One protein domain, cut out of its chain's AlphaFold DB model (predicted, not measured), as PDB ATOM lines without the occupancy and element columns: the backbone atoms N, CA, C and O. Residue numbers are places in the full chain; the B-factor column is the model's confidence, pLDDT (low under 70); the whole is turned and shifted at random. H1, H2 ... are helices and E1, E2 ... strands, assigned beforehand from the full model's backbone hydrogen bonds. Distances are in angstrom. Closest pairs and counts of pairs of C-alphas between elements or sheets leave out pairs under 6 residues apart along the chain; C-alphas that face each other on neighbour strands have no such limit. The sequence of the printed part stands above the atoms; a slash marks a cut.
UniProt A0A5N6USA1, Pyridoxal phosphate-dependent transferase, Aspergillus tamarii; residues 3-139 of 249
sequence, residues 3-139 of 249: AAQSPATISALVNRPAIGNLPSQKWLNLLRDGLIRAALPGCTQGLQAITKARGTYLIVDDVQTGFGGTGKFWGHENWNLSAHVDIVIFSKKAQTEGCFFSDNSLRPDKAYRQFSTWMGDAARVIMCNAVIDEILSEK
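This is residues 3 to 139 of the 249 residues of the protein "Pyridoxal phosphate-dependent transferase" of Aspergillus tamarii (UniProt A0A5N6USA1). A small three-stranded sheet, E1 to E3, has helices scattered round it with few contacts: H1, H2 and H3 lie toward one end of the longest axis, H5 alone lies toward the opposite end, and H4 grazes the sheet. Residues 108 to 117 stick out as a loop. The printed part has 137 residues, in the order H1 H2 H3 E1 H4 E2 E3 H5; the sheet, E1 E2 E3, is mixed, and the class is mostly helix, with under half of the residues in named elements. The whole is only just compact, close to loose: radius of gyration of the C-alphas 17.0 A, spans 44 by 37 by 35 A.

H1, residues 7 to 14, is apart from H2, residues 27 to 35. H2 is close to but not clearly touching H3, residues 43 to 53, at a steep tilt of 48 degrees, opposite ways; their closest C-alphas, Leu 35 and Cys 43, are 7.7 A apart. E1, residues 59 to 61, and E2, residues 87 to 90, are parallel neighbours, with N 60 and O 87 within hydrogen-bond range at 2.8 A. With H4, residues 75 to 79, they form a strand-helix-strand unit, parallel neighbours with a helix between, its crossover right-handed. H4 only grazes the sheet, with residues 75 to 76. E2 and E3, residues 98 to 101, form an antiparallel hairpin; N 100 and O 88 are 2.8 A apart. H5, residues 122 to 137, is not on the sheet. Every O i to N i+4 pair is within hydrogen-bond range in H1, H2, H3 and H5; H4 has 0 of 1, but 2 of 2 O i to N i+3 pairs.

H1 begins at C-alpha 7 (112.950, -32.255, 38.702). H3 is 15.3 A long. H5, 22.2 A, ends at C-alpha 137 (127.962, -55.385, 75.538).

The farthest C-alphas, Ala 3 and Ser 137, are 49.7 A apart. The printed part has no cut. Links H1 to H2, E1 to H4 and E3 to H5 are long. Residues 3 to 43 have pLDDT under 70.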
ATOM      1  N   ALA A   3     108.849 -23.095  41.394       37.94
ATOM      2  CA  ALA A   3     110.204 -23.532  41.778       37.94
ATOM      3  C   ALA A   3     110.254 -24.856  42.582       37.94
ATOM      4  O   ALA A   3     111.285 -25.528  42.606       37.94
ATOM      5  N   ALA A   4     109.140 -25.252  43.212       37.88
ATOM      6  CA  ALA A   4     109.032 -26.491  43.990       37.88
ATOM      7  C   ALA A   4     108.751 -27.734  43.120       37.88
ATOM      8  O   ALA A   4     108.822 -28.851  43.617       37.88
ATOM      9  N   GLN A   5     108.450 -27.545  41.831       44.19
ATOM     10  CA  GLN A   5     108.099 -28.618  40.894       44.19
ATOM     11  C   GLN A   5     109.250 -28.992  39.951       44.19
ATOM     12  O   GLN A   5     109.085 -29.863  39.102       44.19
ATOM     13  N   SER A   6     110.416 -28.340  40.063       62.97
ATOM     14  CA  SER A   6     111.539 -28.676  39.186       62.97
ATOM     15  C   SER A   6     112.052 -30.095  39.497       62.97
ATOM     16  O   SER A   6     112.178 -30.438  40.679       62.97
ATOM     17  N   PRO A   7     112.399 -30.913  38.486       54.66
ATOM     18  CA  PRO A   7     112.950 -32.255  38.702       54.66
ATOM     19  C   PRO A   7     114.193 -32.260  39.603       54.66
ATOM     20  O   PRO A   7     114.379 -33.178  40.398       54.66
ATOM     21  N   ALA A   8     115.009 -31.203  39.543       47.44
ATOM     22  CA  ALA A   8     116.170 -31.021  40.411       47.44
ATOM     23  C   ALA A   8     115.773 -30.745  41.874       47.44
ATOM     24  O   ALA A   8     116.366 -31.314  42.787       47.44
ATOM     25  N   THR A   9     114.738 -29.929  42.104       43.38
ATOM     26  CA  THR A   9     114.189 -29.652  43.444       43.38
ATOM     27  C   THR A   9     113.564 -30.909  44.047       43.38
ATOM     28  O   THR A   9     113.818 -31.226  45.205       43.38
ATOM     29  N   ILE A  10     112.802 -31.661  43.246       47.34
ATOM     30  CA  ILE A  10     112.208 -32.943  43.643       47.34
ATOM     31  C   ILE A  10     113.313 -33.954  43.962       47.34
ATOM     32  O   ILE A  10     113.275 -34.579  45.015       47.34
ATOM     33  N   SER A  11     114.342 -34.062  43.119       44.38
ATOM     34  CA  SER A  11     115.497 -34.933  43.361       44.38
ATOM     35  C   SER A  11     116.253 -34.555  44.640       44.38
ATOM     36  O   SER A  11     116.599 -35.436  45.420       44.38
ATOM     37  N   ALA A  12     116.459 -33.265  44.913       46.97
ATOM     38  CA  ALA A  12     117.102 -32.801  46.143       46.97
ATOM     39  C   ALA A  12     116.256 -33.082  47.400       46.97
ATOM     40  O   ALA A  12     116.802 -33.456  48.434       46.97
ATOM     41  N   LEU A  13     114.926 -32.954  47.312       41.59
ATOM     42  CA  LEU A  13     113.986 -33.301  48.386       41.59
ATOM     43  C   LEU A  13     113.922 -34.813  48.643       41.59
ATOM     44  O   LEU A  13     113.933 -35.237  49.796       41.59
ATOM     45  N   VAL A  14     113.883 -35.618  47.578       43.34
ATOM     46  CA  VAL A  14     113.798 -37.086  47.629       43.34
ATOM     47  C   VAL A  14     115.125 -37.716  48.066       43.34
ATOM     48  O   VAL A  14     115.122 -38.707  48.793       43.34
ATOM     49  N   ASN A  15     116.264 -37.135  47.677       41.25
ATOM     50  CA  ASN A  15     117.600 -37.629  48.028       41.25
ATOM     51  C   ASN A  15     118.193 -36.963  49.281       41.25
ATOM     52  O   ASN A  15     119.366 -37.188  49.592       41.25
ATOM     53  N   ARG A  16     117.415 -36.160  50.022       43.72
ATOM     54  CA  ARG A  16     117.906 -35.532  51.253       43.72
ATOM     55  C   ARG A  16     118.236 -36.605  52.305       43.72
ATOM     56  O   ARG A  16     117.410 -37.487  52.560       43.72
ATOM     57  N   PRO A  17     119.381 -36.524  53.003       36.88
ATOM     58  CA  PRO A  17     119.457 -37.048  54.360       36.88
ATOM     59  C   PRO A  17     118.324 -36.394  55.161       36.88
ATOM     60  O   PRO A  17     118.100 -35.189  55.024       36.88
ATOM     61  N   ALA A  18     117.551 -37.177  55.914       36.09
ATOM     62  CA  ALA A  18     116.545 -36.625  56.816       36.09
ATOM     63  C   ALA A  18     117.238 -35.589  57.718       36.09
ATOM     64  O   ALA A  18     118.204 -35.928  58.384       36.09
ATOM     65  N   ILE A  19     116.842 -34.319  57.596       39.44
ATOM     66  CA  ILE A  19     117.264 -33.192  58.439       39.44
ATOM     67  C   ILE A  19     116.005 -32.353  58.680       39.44
ATOM     68  O   ILE A  19     115.664 -31.474  57.886       39.44
ATOM     69  N   GLY A  20     115.180 -32.699  59.661       28.00
ATOM     70  CA  GLY A  20     114.013 -31.879  60.008       28.00
ATOM     71  C   GLY A  20     114.393 -30.645  60.837       28.00
ATOM     72  O   GLY A  20     114.819 -30.812  61.969       28.00
ATOM     73  N   ASN A  21     114.232 -29.428  60.297       31.39
ATOM     74  CA  ASN A  21     113.291 -28.390  60.770       31.39
ATOM     75  C   ASN A  21     113.328 -27.163  59.827       31.39
ATOM     76  O   ASN A  21     114.370 -26.858  59.248       31.39
ATOM     77  N   LEU A  22     112.190 -26.482  59.639       44.28
ATOM     78  CA  LEU A  22     112.040 -25.266  58.815       44.28
ATOM     79  C   LEU A  22     112.785 -24.063  59.428       44.28
ATOM     80  O   LEU A  22     112.557 -23.775  60.603       44.28
ATOM     81  N   PRO A  23     113.569 -23.288  58.648       44.75
ATOM     82  CA  PRO A  23     113.938 -21.929  59.056       44.75
ATOM     83  C   PRO A  23     113.558 -20.862  58.019       44.75
ATOM     84  O   PRO A  23     113.170 -21.154  56.889       44.75
ATOM     85  N   SER A  24     113.655 -19.608  58.469       43.28
ATOM     86  CA  SER A  24     113.202 -18.366  57.825       43.28
ATOM     87  C   SER A  24     113.610 -18.192  56.352       43.28
ATOM     88  O   SER A  24     114.514 -18.857  55.853       43.28
ATOM     89  N   GLN A  25     112.986 -17.225  55.659       43.31
ATOM     90  CA  GLN A  25     113.186 -16.901  54.229       43.31
ATOM     91  C   GLN A  25     114.660 -16.803  53.762       43.31
ATOM     92  O   GLN A  25     114.929 -16.904  52.568       43.31
ATOM     93  N   LYS A  26     115.626 -16.645  54.679       46.12
ATOM     94  CA  LYS A  26     117.068 -16.581  54.393       46.12
ATOM     95  C   LYS A  26     117.768 -17.949  54.317       46.12
ATOM     96  O   LYS A  26     118.929 -18.006  53.917       46.12
ATOM     97  N   TRP A  27     117.103 -19.048  54.682       47.38
ATOM     98  CA  TRP A  27     117.742 -20.364  54.806       47.38
ATOM     99  C   TRP A  27     118.166 -20.976  53.474       47.38
ATOM    100  O   TRP A  27     119.225 -21.593  53.387       47.38
ATOM    101  N   LEU A  28     117.394 -20.732  52.415       44.38
ATOM    102  CA  LEU A  28     117.736 -21.191  51.071       44.38
ATOM    103  C   LEU A  28     119.043 -20.552  50.575       44.38
ATOM    104  O   LEU A  28     119.849 -21.240  49.959       44.38
ATOM    105  N   ASN A  29     119.282 -19.276  50.894       53.78
ATOM    106  CA  ASN A  29     120.507 -18.572  50.504       53.78
ATOM    107  C   ASN A  29     121.706 -19.062  51.332       53.78
ATOM    108  O   ASN A  29     122.742 -19.384  50.769       53.78
ATOM    109  N   LEU A  30     121.538 -19.262  52.644       51.81
ATOM    110  CA  LEU A  30     122.580 -19.842  53.509       51.81
ATOM    111  C   LEU A  30     122.979 -21.271  53.097       51.81
ATOM    112  O   LEU A  30     124.162 -21.606  53.087       51.81
ATOM    113  N   LEU A  31     122.010 -22.104  52.710       51.56
ATOM    114  CA  LEU A  31     122.266 -23.451  52.191       51.56
ATOM    115  C   LEU A  31     122.944 -23.428  50.815       51.56
ATOM    116  O   LEU A  31     123.846 -24.225  50.561       51.56
ATOM    117  N   ARG A  32     122.518 -22.529  49.925       41.66
ATOM    118  CA  ARG A  32     122.997 -22.444  48.538       41.66
ATOM    119  C   ARG A  32     124.389 -21.821  48.425       41.66
ATOM    120  O   ARG A  32     125.183 -22.276  47.602       41.66
ATOM    121  N   ASP A  33     124.688 -20.846  49.276       50.91
ATOM    122  CA  ASP A  33     125.971 -20.143  49.287       50.91
ATOM    123  C   ASP A  33     127.005 -20.844  50.185       50.91
ATOM    124  O   ASP A  33     128.200 -20.720  49.932       50.91
ATOM    125  N   GLY A  34     126.564 -21.621  51.189       48.16
ATOM    126  CA  GLY A  34     127.452 -22.264  52.169       48.16
ATOM    127  C   GLY A  34     127.494 -23.798  52.167       48.16
ATOM    128  O   GLY A  34     128.572 -24.370  52.271       48.16
ATOM    129  N   LEU A  35     126.349 -24.489  52.077       43.53
ATOM    130  CA  LEU A  35     126.239 -25.904  52.488       43.53
ATOM    131  C   LEU A  35     126.203 -26.919  51.334       43.53
ATOM    132  O   LEU A  35     126.636 -28.057  51.488       43.53
ATOM    133  N   ILE A  36     125.632 -26.543  50.185       43.00
ATOM    134  CA  ILE A  36     125.249 -27.502  49.129       43.00
ATOM    135  C   ILE A  36     126.406 -27.846  48.165       43.00
ATOM    136  O   ILE A  36     126.313 -28.812  47.408       43.00
ATOM    137  N   ARG A  37     127.547 -27.150  48.229       35.62
ATOM    138  CA  ARG A  37     128.761 -27.526  47.481       35.62
ATOM    139  C   ARG A  37     129.740 -28.289  48.372       35.62
ATOM    140  O   ARG A  37     130.687 -27.713  48.878       35.62
ATOM    141  N   ALA A  38     129.501 -29.596  48.480       37.22
ATOM    142  CA  ALA A  38     130.394 -30.601  49.058       37.22
ATOM    143  C   ALA A  38     130.677 -30.445  50.564       37.22
ATOM    144  O   ALA A  38     131.311 -29.499  51.016       37.22
ATOM    145  N   ALA A  39     130.269 -31.450  51.342       47.69
ATOM    146  CA  ALA A  39     130.714 -31.664  52.715       47.69
ATOM    147  C   ALA A  39     132.225 -31.975  52.746       47.69
ATOM    148  O   ALA A  39     132.643 -33.116  52.937       47.69
ATOM    149  N   LEU A  40     133.043 -30.956  52.489       48.56
ATOM    150  CA  LEU A  40     134.485 -30.988  52.661       48.56
ATOM    151  C   LEU A  40     134.811 -31.154  54.156       48.56
ATOM    152  O   LEU A  40     134.027 -30.715  55.011       48.56
ATOM    153  N   PRO A  41     135.966 -31.754  54.496       52.53
ATOM    154  CA  PRO A  41     136.479 -31.737  55.862       52.53
ATOM    155  C   PRO A  41     136.444 -30.308  56.436       52.53
ATOM    156  O   PRO A  41     136.943 -29.383  55.802       52.53
ATOM    157  N   GLY A  42     135.826 -30.111  57.606       55.66
ATOM    158  CA  GLY A  42     135.731 -28.797  58.267       55.66
ATOM    159  C   GLY A  42     134.388 -28.062  58.123       55.66
ATOM    160  O   GLY A  42     134.101 -27.162  58.914       55.66
ATOM    161  N   CYS A  43     133.530 -28.442  57.166       67.81
ATOM    162  CA  CYS A  43     132.246 -27.761  56.930       67.81
ATOM    163  C   CYS A  43     131.318 -27.805  58.164       67.81
ATOM    164  O   CYS A  43     130.685 -26.811  58.524       67.81
ATOM    165  N   THR A  44     131.290 -28.936  58.869       71.81
ATOM    166  CA  THR A  44     130.471 -29.144  60.074       71.81
ATOM    167  C   THR A  44     130.943 -28.322  61.271       71.81
ATOM    168  O   THR A  44     130.118 -27.778  62.003       71.81
ATOM    169  N   GLN A  45     132.256 -28.159  61.447       79.25
ATOM    170  CA  GLN A  45     132.819 -27.277  62.470       79.25
ATOM    171  C   GLN A  45     132.494 -25.809  62.168       79.25
ATOM    172  O   GLN A  45     132.114 -25.064  63.070       79.25
ATOM    173  N   GLY A  46     132.572 -25.407  60.894       77.56
ATOM    174  CA  GLY A  46     132.167 -24.073  60.451       77.56
ATOM    175  C   GLY A  46     130.696 -23.778  60.756       77.56
ATOM    176  O   GLY A  46     130.373 -22.696  61.244       77.56
ATOM    177  N   LEU A  47     129.808 -24.758  60.560       82.31
ATOM    178  CA  LEU A  47     128.397 -24.616  60.924       82.31
ATOM    179  C   LEU A  47     128.204 -24.391  62.417       82.31
ATOM    180  O   LEU A  47     127.487 -23.466  62.783       82.31
ATOM    181  N   GLN A  48     128.871 -25.173  63.268       84.12
ATOM    182  CA  GLN A  48     128.773 -24.979  64.714       84.12
ATOM    183  C   GLN A  48     129.307 -23.608  65.150       84.12
ATOM    184  O   GLN A  48     128.730 -22.966  66.028       84.12
ATOM    185  N   ALA A  49     130.389 -23.130  64.532       80.69
ATOM    186  CA  ALA A  49     130.904 -21.794  64.803       80.69
ATOM    187  C   ALA A  49     129.873 -20.711  64.438       80.69
ATOM    188  O   ALA A  49     129.629 -19.798  65.226       80.69
ATOM    189  N   ILE A  50     129.216 -20.843  63.280       84.19
ATOM    190  CA  ILE A  50     128.171 -19.911  62.833       84.19
ATOM    191  C   ILE A  50     126.954 -19.961  63.754       84.19
ATOM    192  O   ILE A  50     126.435 -18.901  64.115       84.19
ATOM    193  N   THR A  51     126.482 -21.154  64.132       84.12
ATOM    194  CA  THR A  51     125.288 -21.272  64.976       84.12
ATOM    195  C   THR A  51     125.521 -20.623  66.333       84.12
ATOM    196  O   THR A  51     124.700 -19.808  66.759       84.12
ATOM    197  N   LYS A  52     126.691 -20.867  66.936       84.94
ATOM    198  CA  LYS A  52     127.124 -20.219  68.179       84.94
ATOM    199  C   LYS A  52     127.245 -18.706  68.047       84.94
ATOM    200  O   LYS A  52     126.673 -17.984  68.856       84.94
ATOM    201  N   ALA A  53     127.935 -18.217  67.016       82.81
ATOM    202  CA  ALA A  53     128.126 -16.781  66.799       82.81
ATOM    203  C   ALA A  53     126.800 -16.024  66.607       82.81
ATOM    204  O   ALA A  53     126.729 -14.824  66.857       82.81
ATOM    205  N   ARG A  54     125.749 -16.716  66.158       84.69
ATOM    206  CA  ARG A  54     124.423 -16.135  65.919       84.69
ATOM    207  C   ARG A  54     123.410 -16.408  67.029       84.69
ATOM    208  O   ARG A  54     122.262 -16.000  66.872       84.69
ATOM    209  N   GLY A  55     123.791 -17.102  68.103       84.75
ATOM    210  CA  GLY A  55     122.849 -17.511  69.150       84.75
ATOM    211  C   GLY A  55     121.708 -18.384  68.612       84.75
ATOM    212  O   GLY A  55     120.567 -18.258  69.043       84.75
ATOM    213  N   THR A  56     121.997 -19.223  67.614       87.81
ATOM    214  CA  THR A  56     121.031 -20.146  66.995       87.81
ATOM    215  C   THR A  56     121.376 -21.586  67.341       87.81
ATOM    216  O   THR A  56     122.550 -21.906  67.512       87.81
ATOM    217  N   TYR A  57     120.371 -22.459  67.388       87.06
ATOM    218  CA  TYR A  57     120.569 -23.866  67.730       87.06
ATOM    219  C   TYR A  57     121.042 -24.709  66.542       87.06
ATOM    220  O   TYR A  57     120.542 -24.588  65.421       87.06
ATOM    221  N   LEU A  58     121.978 -25.610  66.818       86.44
ATOM    222  CA  LEU A  58     122.434 -26.680  65.951       86.44
ATOM    223  C   LEU A  58     121.684 -27.972  66.293       86.44
ATOM    224  O   LEU A  58     121.919 -28.598  67.326       86.44
ATOM    225  N   ILE A  59     120.803 -28.383  65.383       89.69
ATOM    226  CA  ILE A  59     120.053 -29.637  65.474       89.69
ATOM    227  C   ILE A  59     120.716 -30.673  64.570       89.69
ATOM    228  O   ILE A  59     120.909 -30.435  63.376       89.69
ATOM    229  N   VAL A  60     121.028 -31.835  65.133       90.94
ATOM    230  CA  VAL A  60     121.570 -32.983  64.411       90.94
ATOM    231  C   VAL A  60     120.493 -34.033  64.228       90.94
ATOM    232  O   VAL A  60     119.940 -34.541  65.196       90.94
ATOM    233  N   ASP A  61     120.231 -34.407  62.980       91.75
ATOM    234  CA  ASP A  61     119.365 -35.538  62.658       91.75
ATOM    235  C   ASP A  61     120.207 -36.807  62.489       91.75
ATOM    236  O   ASP A  61     120.790 -37.069  61.434       91.75
ATOM    237  N   ASP A  62     120.280 -37.593  63.561       92.88
ATOM    238  CA  ASP A  62     120.985 -38.870  63.606       92.88
ATOM    239  C   ASP A  62     120.031 -40.062  63.454       92.88
ATOM    240  O   ASP A  62     120.400 -41.207  63.728       92.88
ATOM    241  N   VAL A  63     118.819 -39.846  62.927       94.12
ATOM    242  CA  VAL A  63     117.835 -40.915  62.712       94.12
ATOM    243  C   VAL A  63     118.429 -42.044  61.874       94.12
ATOM    244  O   VAL A  63     118.234 -43.223  62.163       94.12
ATOM    245  N   GLN A  64     119.163 -41.708  60.809       88.00
ATOM    246  CA  GLN A  64     119.854 -42.717  60.012       88.00
ATOM    247  C   GLN A  64     121.209 -43.085  60.614       88.00
ATOM    248  O   GLN A  64     121.547 -44.265  60.624       88.00
ATOM    249  N   THR A  65     122.014 -42.119  61.028       91.88
ATOM    250  CA  THR A  65     123.456 -42.273  61.282       91.88
ATOM    251  C   THR A  65     123.807 -42.693  62.706       91.88
ATOM    252  O   THR A  65     124.863 -43.293  62.896       91.88
ATOM    253  N   GLY A  66     122.912 -42.470  63.668       93.94
ATOM    254  CA  GLY A  66     123.061 -42.931  65.040       93.94
ATOM    255  C   GLY A  66     122.922 -44.447  65.197       93.94
ATOM    256  O   GLY A  66     122.603 -45.190  64.251       93.94
ATOM    257  N   PHE A  67     123.149 -44.888  66.433       96.88
ATOM    258  CA  PHE A  67     123.167 -46.279  66.874       96.88
ATOM    259  C   PHE A  67     124.204 -47.117  66.105       96.88
ATOM    260  O   PHE A  67     123.897 -48.176  65.566       96.88
ATOM    261  N   GLY A  68     125.438 -46.622  65.983       96.19
ATOM    262  CA  GLY A  68     126.603 -47.461  65.662       96.19
ATOM    263  C   GLY A  68     126.949 -47.645  64.184       96.19
ATOM    264  O   GLY A  68     128.084 -47.991  63.862       96.19
ATOM    265  N   GLY A  69     126.020 -47.385  63.258       95.38
ATOM    266  CA  GLY A  69     126.198 -47.726  61.835       95.38
ATOM    267  C   GLY A  69     127.384 -47.040  61.142       95.38
ATOM    268  O   GLY A  69     127.875 -47.531  60.129       95.38
ATOM    269  N   THR A  70     127.854 -45.923  61.696       94.88
ATOM    270  CA  THR A  70     128.966 -45.132  61.154       94.88
ATOM    271  C   THR A  70     130.321 -45.453  61.798       94.88
ATOM    272  O   THR A  70     131.290 -44.734  61.567       94.88
ATOM    273  N   GLY A  71     130.406 -46.506  62.622       95.69
ATOM    274  CA  GLY A  71     131.596 -46.799  63.436       95.69
ATOM    275  C   GLY A  71     131.734 -45.899  64.671       95.69
ATOM    276  O   GLY A  71     132.761 -45.908  65.345       95.69
ATOM    277  N   LYS A  72     130.692 -45.115  64.959       95.56
ATOM    278  CA  LYS A  72     130.487 -44.300  66.158       95.56
ATOM    279  C   LYS A  72     129.054 -44.492  66.637       95.56
ATOM    280  O   LYS A  72     128.191 -44.814  65.811       95.56
ATOM    281  N   PHE A  73     128.802 -44.355  67.942       96.25
ATOM    282  CA  PHE A  73     127.446 -44.558  68.453       96.25
ATOM    283  C   PHE A  73     126.535 -43.496  67.851       96.25
ATOM    284  O   PHE A  73     125.511 -43.836  67.259       96.25
ATOM    285  N   TRP A  74     126.964 -42.238  67.891       94.31
ATOM    286  CA  TRP A  74     126.303 -41.144  67.199       94.31
ATOM    287  C   TRP A  74     127.055 -40.771  65.926       94.31
ATOM    288  O   TRP A  74     128.282 -40.723  65.882       94.31
ATOM    289  N   GLY A  75     126.317 -40.485  64.856       91.25
ATOM    290  CA  GLY A  75     126.910 -40.162  63.562       91.25
ATOM    291  C   GLY A  75     127.764 -38.906  63.621       91.25
ATOM    292  O   GLY A  75     128.878 -38.884  63.088       91.25
ATOM    293  N   HIS A  76     127.252 -37.891  64.315       89.88
ATOM    294  CA  HIS A  76     127.891 -36.587  64.448       89.88
ATOM    295  C   HIS A  76     129.195 -36.595  65.255       89.88
ATOM    296  O   HIS A  76     129.978 -35.657  65.131       89.88
ATOM    297  N   GLU A  77     129.503 -37.662  66.001       91.00
ATOM    298  CA  GLU A  77     130.811 -37.826  66.660       91.00
ATOM    299  C   GLU A  77     131.958 -37.840  65.640       91.00
ATOM    300  O   GLU A  77     133.072 -37.421  65.935       91.00
ATOM    301  N   ASN A  78     131.680 -38.248  64.398       87.69
ATOM    302  CA  ASN A  78     132.648 -38.199  63.302       87.69
ATOM    303  C   ASN A  78     133.012 -36.778  62.849       87.69
ATOM    304  O   ASN A  78     133.932 -36.622  62.045       87.69
ATOM    305  N   TRP A  79     132.264 -35.761  63.275       86.44
ATOM    306  CA  TRP A  79     132.441 -34.384  62.818       86.44
ATOM    307  C   TRP A  79     133.431 -33.597  63.671       86.44
ATOM    308  O   TRP A  79     133.751 -32.473  63.296       86.44
ATOM    309  N   ASN A  80     133.929 -34.171  64.776       85.94
ATOM    310  CA  ASN A  80     134.914 -33.549  65.668       85.94
ATOM    311  C   ASN A  80     134.536 -32.098  66.015       85.94
ATOM    312  O   ASN A  80     135.326 -31.168  65.833       85.94
ATOM    313  N   LEU A  81     133.280 -31.908  66.419       85.69
ATOM    314  CA  LEU A  81     132.758 -30.611  66.828       85.69
ATOM    315  C   LEU A  81     133.448 -30.156  68.120       85.69
ATOM    316  O   LEU A  81     133.750 -30.972  68.986       85.69
ATOM    317  N   SER A  82     133.688 -28.851  68.260       87.12
ATOM    318  CA  SER A  82     134.384 -28.288  69.428       87.12
ATOM    319  C   SER A  82     133.489 -28.161  70.662       87.12
ATOM    320  O   SER A  82     133.967 -27.842  71.747       87.12
ATOM    321  N   ALA A  83     132.185 -28.390  70.507       87.75
ATOM    322  CA  ALA A  83     131.226 -28.453  71.599       87.75
ATOM    323  C   ALA A  83     130.080 -29.419  71.295       87.75
ATOM    324  O   ALA A  83     129.936 -29.904  70.170       87.75
ATOM    325  N   HIS A  84     129.234 -29.644  72.297       87.12
ATOM    326  CA  HIS A  84     127.978 -30.364  72.129       87.12
ATOM    327  C   HIS A  84     127.044 -29.651  71.141       87.12
ATOM    328  O   HIS A  84     127.134 -28.440  70.922       87.12
ATOM    329  N   VAL A  85     126.167 -30.436  70.523       88.94
ATOM    330  CA  VAL A  85     125.072 -29.943  69.683       88.94
ATOM    331  C   VAL A  85     123.835 -29.733  70.541       88.94
ATOM    332  O   VAL A  85     123.673 -30.407  71.557       88.94
ATOM    333  N   ASP A  86     122.964 -28.812  70.143       90.81
ATOM    334  CA  ASP A  86     121.855 -28.394  70.996       90.81
ATOM    335  C   ASP A  86     120.791 -29.489  71.119       90.81
ATOM    336  O   ASP A  86     120.320 -29.784  72.222       90.81
ATOM    337  N   ILE A  87     120.446 -30.109  69.985       92.81
ATOM    338  CA  ILE A  87     119.423 -31.153  69.888       92.81
ATOM    339  C   ILE A  87     119.916 -32.279  68.976       92.81
ATOM    340  O   ILE A  87     120.393 -32.016  67.873       92.81
ATOM    341  N   VAL A  88     119.743 -33.536  69.392       93.69
ATOM    342  CA  VAL A  88     119.980 -34.727  68.556       93.69
ATOM    343  C   VAL A  88     118.670 -35.472  68.348       93.69
ATOM    344  O   VAL A  88     118.048 -35.886  69.319       93.69
ATOM    345  N   ILE A  89     118.258 -35.682  67.101       95.44
ATOM    346  CA  ILE A  89     117.078 -36.476  66.738       95.44
ATOM    347  C   ILE A  89     117.499 -37.921  66.467       95.44
ATOM    348  O   ILE A  89     118.480 -38.162  65.761       95.44
ATOM    349  N   PHE A  90     116.742 -38.886  66.985       94.62
ATOM    350  CA  PHE A  90     116.991 -40.310  66.778       94.62
ATOM    351  C   PHE A  90     115.696 -41.077  66.494       94.62
ATOM    352  O   PHE A  90     114.616 -40.682  66.925       94.62
ATOM    353  N   SER A  91     115.807 -42.168  65.730       95.31
ATOM    354  CA  SER A  91     114.711 -43.106  65.450       95.31
ATOM    355  C   SER A  91     115.296 -44.417  64.881       95.31
ATOM    356  O   SER A  91     116.391 -44.832  65.271       95.31
ATOM    357  N   LYS A  92     114.624 -45.067  63.922       94.81
ATOM    358  CA  LYS A  92     115.065 -46.251  63.160       94.81
ATOM    359  C   LYS A  92     115.641 -47.358  64.042       94.81
ATOM    360  O   LYS A  92     114.885 -48.146  64.592       94.81
ATOM    361  N   LYS A  93     116.972 -47.448  64.156       95.19
ATOM    362  CA  LYS A  93     117.638 -48.526  64.906       95.19
ATOM    363  C   LYS A  93     117.245 -48.517  66.381       95.19
ATOM    364  O   LYS A  93     117.193 -49.587  66.964       95.19
ATOM    365  N   ALA A  94     116.886 -47.354  66.924       95.19
ATOM    366  CA  ALA A  94     116.402 -47.208  68.290       95.19
ATOM    367  C   ALA A  94     115.083 -47.951  68.576       95.19
ATOM    368  O   ALA A  94     114.729 -48.110  69.735       95.19
ATOM    369  N   GLN A  95     114.320 -48.367  67.552       94.62
ATOM    370  CA  GLN A  95     112.975 -48.964  67.695       94.62
ATOM    371  C   GLN A  95     111.943 -48.083  68.430       94.62
ATOM    372  O   GLN A  95     110.828 -48.518  68.715       94.62
ATOM    373  N   THR A  96     112.309 -46.830  68.676       93.62
ATOM    374  CA  THR A  96     111.520 -45.719  69.204       93.62
ATOM    375  C   THR A  96     112.050 -44.439  68.558       93.62
ATOM    376  O   THR A  96     113.042 -44.499  67.832       93.62
ATOM    377  N   GLU A  97     111.433 -43.293  68.803       92.00
ATOM    378  CA  GLU A  97     111.871 -42.007  68.264       92.00
ATOM    379  C   GLU A  97     111.845 -40.913  69.320       92.00
ATOM    380  O   GLU A  97     111.087 -40.971  70.288       92.00
ATOM    381  N   GLY A  98     112.698 -39.912  69.144       91.06
ATOM    382  CA  GLY A  98     112.774 -38.818  70.089       91.06
ATOM    383  C   GLY A  98     113.897 -37.852  69.786       91.06
ATOM    384  O   GLY A  98     114.538 -37.886  68.731       91.06
ATOM    385  N   CYS A  99     114.120 -36.968  70.749       91.12
ATOM    386  CA  CYS A  99     115.194 -36.003  70.712       91.12
ATOM    387  C   CYS A  99     115.913 -35.943  72.061       91.12
ATOM    388  O   CYS A  99     115.286 -35.991  73.118       91.12
ATOM    389  N   PHE A 100     117.238 -35.848  72.011       90.81
ATOM    390  CA  PHE A 100     118.060 -35.485  73.154       90.81
ATOM    391  C   PHE A 100     118.301 -33.986  73.126       90.81
ATOM    392  O   PHE A 100     118.721 -33.447  72.105       90.81
ATOM    393  N   PHE A 101     118.052 -33.340  74.256       91.75
ATOM    394  CA  PHE A 101     118.355 -31.934  74.475       91.75
ATOM    395  C   PHE A 101     119.620 -31.833  75.318       91.75
ATOM    396  O   PHE A 101     119.703 -32.477  76.365       91.75
ATOM    397  N   SER A 102     120.580 -31.030  74.867       90.94
ATOM    398  CA  SER A 102     121.821 -30.770  75.609       90.94
ATOM    399  C   SER A 102     121.601 -29.972  76.895       90.94
ATOM    400  O   SER A 102     122.375 -30.115  77.836       90.94
ATOM    401  N   ASP A 103     120.534 -29.174  76.942       90.94
ATOM    402  CA  ASP A 103     120.189 -28.311  78.065       90.94
ATOM    403  C   ASP A 103     118.689 -28.402  78.399       90.94
ATOM    404  O   ASP A 103     117.840 -28.599  77.523       90.94
ATOM    405  N   ASN A 104     118.347 -28.255  79.682       89.31
ATOM    406  CA  ASN A 104     116.962 -28.336  80.149       89.31
ATOM    407  C   ASN A 104     116.087 -27.177  79.649       89.31
ATOM    408  O   ASN A 104     114.888 -27.377  79.483       89.31
ATOM    409  N   SER A 105     116.657 -26.002  79.368       89.88
ATOM    410  CA  SER A 105     115.935 -24.850  78.805       89.88
ATOM    411  C   SER A 105     115.417 -25.094  77.386       89.88
ATOM    412  O   SER A 105     114.485 -24.422  76.948       89.88
ATOM    413  N   LEU A 106     115.983 -26.075  76.676       88.25
ATOM    414  CA  LEU A 106     115.524 -26.480  75.346       88.25
ATOM    415  C   LEU A 106     114.309 -27.413  75.407       88.25
ATOM    416  O   LEU A 106     113.629 -27.606  74.398       88.25
ATOM    417  N   ARG A 107     114.037 -28.011  76.573       87.44
ATOM    418  CA  ARG A 107     112.888 -28.897  76.760       87.44
ATOM    419  C   ARG A 107     111.610 -28.061  76.847       87.44
ATOM    420  O   ARG A 107     111.615 -27.017  77.497       87.44
ATOM    421  N   PRO A 108     110.492 -28.516  76.253       84.56
ATOM    422  CA  PRO A 108     109.197 -27.892  76.489       84.56
ATOM    423  C   PRO A 108     108.892 -27.797  77.992       84.56
ATOM    424  O   PRO A 108     108.863 -28.796  78.702       84.56
ATOM    425  N   ASP A 109     108.638 -26.578  78.451       84.50
ATOM    426  CA  ASP A 109     108.375 -26.179  79.842       84.50
ATOM    427  C   ASP A 109     106.935 -26.461  80.308       84.50
ATOM    428  O   ASP A 109     106.623 -26.340  81.493       84.50
ATOM    429  N   LYS A 110     106.034 -26.815  79.384       84.06
ATOM    430  CA  LYS A 110     104.624 -27.097  79.674       84.06
ATOM    431  C   LYS A 110     104.233 -28.496  79.228       84.06
ATOM    432  O   LYS A 110     104.503 -28.896  78.094       84.06
ATOM    433  N   ALA A 111     103.500 -29.187  80.098       78.31
ATOM    434  CA  ALA A 111     102.843 -30.440  79.757       78.31
ATOM    435  C   ALA A 111     101.942 -30.261  78.521       78.31
ATOM    436  O   ALA A 111     101.347 -29.201  78.320       78.31
ATOM    437  N   TYR A 112     101.863 -31.299  77.688       77.88
ATOM    438  CA  TYR A 112     101.051 -31.352  76.466       77.88
ATOM    439  C   TYR A 112     101.369 -30.312  75.373       77.88
ATOM    440  O   TYR A 112     100.707 -30.298  74.339       77.88
ATOM    441  N   ARG A 113     102.401 -29.473  75.536       81.81
ATOM    442  CA  ARG A 113     102.826 -28.506  74.504       81.81
ATOM    443  C   ARG A 113     103.346 -29.194  73.239       81.81
ATOM    444  O   ARG A 113     103.158 -28.687  72.138       81.81
ATOM    445  N   GLN A 114     103.981 -30.349  73.410       80.00
ATOM    446  CA  GLN A 114     104.312 -31.299  72.353       80.00
ATOM    447  C   GLN A 114     103.848 -32.666  72.842       80.00
ATOM    448  O   GLN A 114     104.338 -33.153  73.858       80.00
ATOM    449  N   PHE A 115     102.856 -33.245  72.171       79.00
ATOM    450  CA  PHE A 115     102.186 -34.448  72.648       79.00
ATOM    451  C   PHE A 115     101.905 -35.423  71.511       79.00
ATOM    452  O   PHE A 115     101.550 -35.030  70.401       79.00
ATOM    453  N   SER A 116     102.037 -36.704  71.831       84.06
ATOM    454  CA  SER A 116     101.545 -37.829  71.048       84.06
ATOM    455  C   SER A 116     101.048 -38.883  72.028       84.06
ATOM    456  O   SER A 116     101.683 -39.100  73.060       84.06
ATOM    457  N   THR A 117      99.953 -39.567  71.691       86.75
ATOM    458  CA  THR A 117      99.383 -40.663  72.494       86.75
ATOM    459  C   THR A 117     100.412 -41.748  72.821       86.75
ATOM    460  O   THR A 117     100.341 -42.365  73.875       86.75
ATOM    461  N   TRP A 118     101.382 -41.958  71.928       86.00
ATOM    462  CA  TRP A 118     102.399 -43.010  72.029       86.00
ATOM    463  C   TRP A 118     103.754 -42.499  72.537       86.00
ATOM    464  O   TRP A 118     104.744 -43.231  72.527       86.00
ATOM    465  N   MET A 119     103.832 -41.230  72.950       85.62
ATOM    466  CA  MET A 119     105.063 -40.661  73.483       85.62
ATOM    467  C   MET A 119     105.443 -41.371  74.785       85.62
ATOM    468  O   MET A 119     104.672 -41.379  75.739       85.62
ATOM    469  N   GLY A 120     106.643 -41.952  74.821       84.25
ATOM    470  CA  GLY A 120     107.106 -42.708  75.984       84.25
ATOM    471  C   GLY A 120     106.469 -44.093  76.128       84.25
ATOM    472  O   GLY A 120     106.440 -44.609  77.241       84.25
ATOM    473  N   ASP A 121     105.978 -44.696  75.035       92.12
ATOM    474  CA  ASP A 121     105.522 -46.094  75.019       92.12
ATOM    475  C   ASP A 121     106.561 -47.013  75.691       92.12
ATOM    476  O   ASP A 121     107.673 -47.212  75.189       92.12
ATOM    477  N   ALA A 122     106.180 -47.578  76.841       93.69
ATOM    478  CA  ALA A 122     107.058 -48.378  77.682       93.69
ATOM    479  C   ALA A 122     107.624 -49.598  76.943       93.69
ATOM    480  O   ALA A 122     108.797 -49.928  77.121       93.69
ATOM    481  N   ALA A 123     106.842 -50.235  76.063       95.56
ATOM    482  CA  ALA A 123     107.321 -51.374  75.286       95.56
ATOM    483  C   ALA A 123     108.438 -50.949  74.322       95.56
ATOM    484  O   ALA A 123     109.452 -51.638  74.184       95.56
ATOM    485  N   ARG A 124     108.294 -49.777  73.692       95.00
ATOM    486  CA  ARG A 124     109.300 -49.200  72.783       95.00
ATOM    487  C   ARG A 124     110.562 -48.785  73.526       95.00
ATOM    488  O   ARG A 124     111.657 -49.002  73.016       95.00
ATOM    489  N   VAL A 125     110.422 -48.245  74.736       94.31
ATOM    490  CA  VAL A 125     111.559 -47.889  75.595       94.31
ATOM    491  C   VAL A 125     112.334 -49.134  76.034       94.31
ATOM    492  O   VAL A 125     113.557 -49.144  75.923       94.31
ATOM    493  N   ILE A 126     111.653 -50.209  76.447       96.75
ATOM    494  CA  ILE A 126     112.303 -51.479  76.817       96.75
ATOM    495  C   ILE A 126     113.055 -52.079  75.620       96.75
ATOM    496  O   ILE A 126     114.207 -52.484  75.761       96.75
ATOM    497  N   MET A 127     112.444 -52.087  74.430       96.88
ATOM    498  CA  MET A 127     113.117 -52.551  73.211       96.88
ATOM    499  C   MET A 127     114.339 -51.693  72.860       96.88
ATOM    500  O   MET A 127     115.377 -52.239  72.495       96.88
ATOM    501  N   CYS A 128     114.239 -50.366  72.988       96.62
ATOM    502  CA  CYS A 128     115.368 -49.460  72.776       96.62
ATOM    503  C   CYS A 128     116.518 -49.769  73.743       96.62
ATOM    504  O   CYS A 128     117.659 -49.892  73.303       96.62
ATOM    505  N   ASN A 129     116.219 -49.973  75.031       96.75
ATOM    506  CA  ASN A 129     117.221 -50.348  76.031       96.75
ATOM    507  C   ASN A 129     117.906 -51.669  75.671       96.75
ATOM    508  O   ASN A 129     119.128 -51.708  75.626       96.75
ATOM    509  N   ALA A 130     117.148 -52.705  75.297       97.81
ATOM    510  CA  ALA A 130     117.731 -53.981  74.875       97.81
ATOM    511  C   ALA A 130     118.654 -53.833  73.647       97.81
ATOM    512  O   ALA A 130     119.708 -54.463  73.576       97.81
ATOM    513  N   VAL A 131     118.293 -52.972  72.684       97.06
ATOM    514  CA  VAL A 131     119.157 -52.653  71.533       97.06
ATOM    515  C   VAL A 131     120.436 -51.937  71.975       97.06
ATOM    516  O   VAL A 131     121.509 -52.244  71.458       97.06
ATOM    517  N   ILE A 132     120.340 -50.979  72.899       97.50
ATOM    518  CA  ILE A 132     121.502 -50.254  73.427       97.50
ATOM    519  C   ILE A 132     122.424 -51.214  74.187       97.50
ATOM    520  O   ILE A 132     123.625 -51.221  73.923       97.50
ATOM    521  N   ASP A 133     121.868 -52.055  75.058       98.31
ATOM    522  CA  ASP A 133     122.611 -53.040  75.844       98.31
ATOM    523  C   ASP A 133     123.365 -54.019  74.942       98.31
ATOM    524  O   ASP A 133     124.557 -54.250  75.144       98.31
ATOM    525  N   GLU A 134     122.721 -54.532  73.892       97.50
ATOM    526  CA  GLU A 134     123.366 -55.367  72.871       97.50
ATOM    527  C   GLU A 134     124.493 -54.598  72.159       97.50
ATOM    528  O   GLU A 134     125.597 -55.114  72.009       97.50
ATOM    529  N   ILE A 135     124.267 -53.343  71.745       98.00
ATOM    530  CA  ILE A 135     125.300 -52.539  71.068       98.00
ATOM    531  C   ILE A 135     126.548 -52.371  71.944       98.00
ATOM    532  O   ILE A 135     127.666 -52.496  71.430       98.00
ATOM    533  N   LEU A 136     126.357 -52.081  73.233       97.69
ATOM    534  CA  LEU A 136     127.438 -51.814  74.181       97.69
ATOM    535  C   LEU A 136     128.152 -53.098  74.620       97.69
ATOM    536  O   LEU A 136     129.379 -53.168  74.545       97.69
ATOM    537  N   SER A 137     127.403 -54.118  75.045       98.00
ATOM    538  CA  SER A 137     127.962 -55.385  75.538       98.00
ATOM    539  C   SER A 137     128.748 -56.124  74.456       98.00
ATOM    540  O   SER A 137     129.875 -56.563  74.691       98.00
ATOM    541  N   GLU A 138     128.216 -56.166  73.234       97.62
ATOM    542  CA  GLU A 138     128.854 -56.836  72.106       97.62
ATOM    543  C   GLU A 138     129.868 -55.959  71.365       97.62
ATOM    544  O   GLU A 138     130.397 -56.398  70.338       97.62
ATOM    545  N   LYS A 139     130.168 -54.740  71.842       97.81
ATOM    546  CA  LYS A 139     131.109 -53.807  71.186       97.81
ATOM    547  C   LYS A 139     130.814 -53.661  69.690       97.81
ATOM    548  O   LYS A 139     131.682 -53.799  68.817       97.81
TER     549      LYS A 139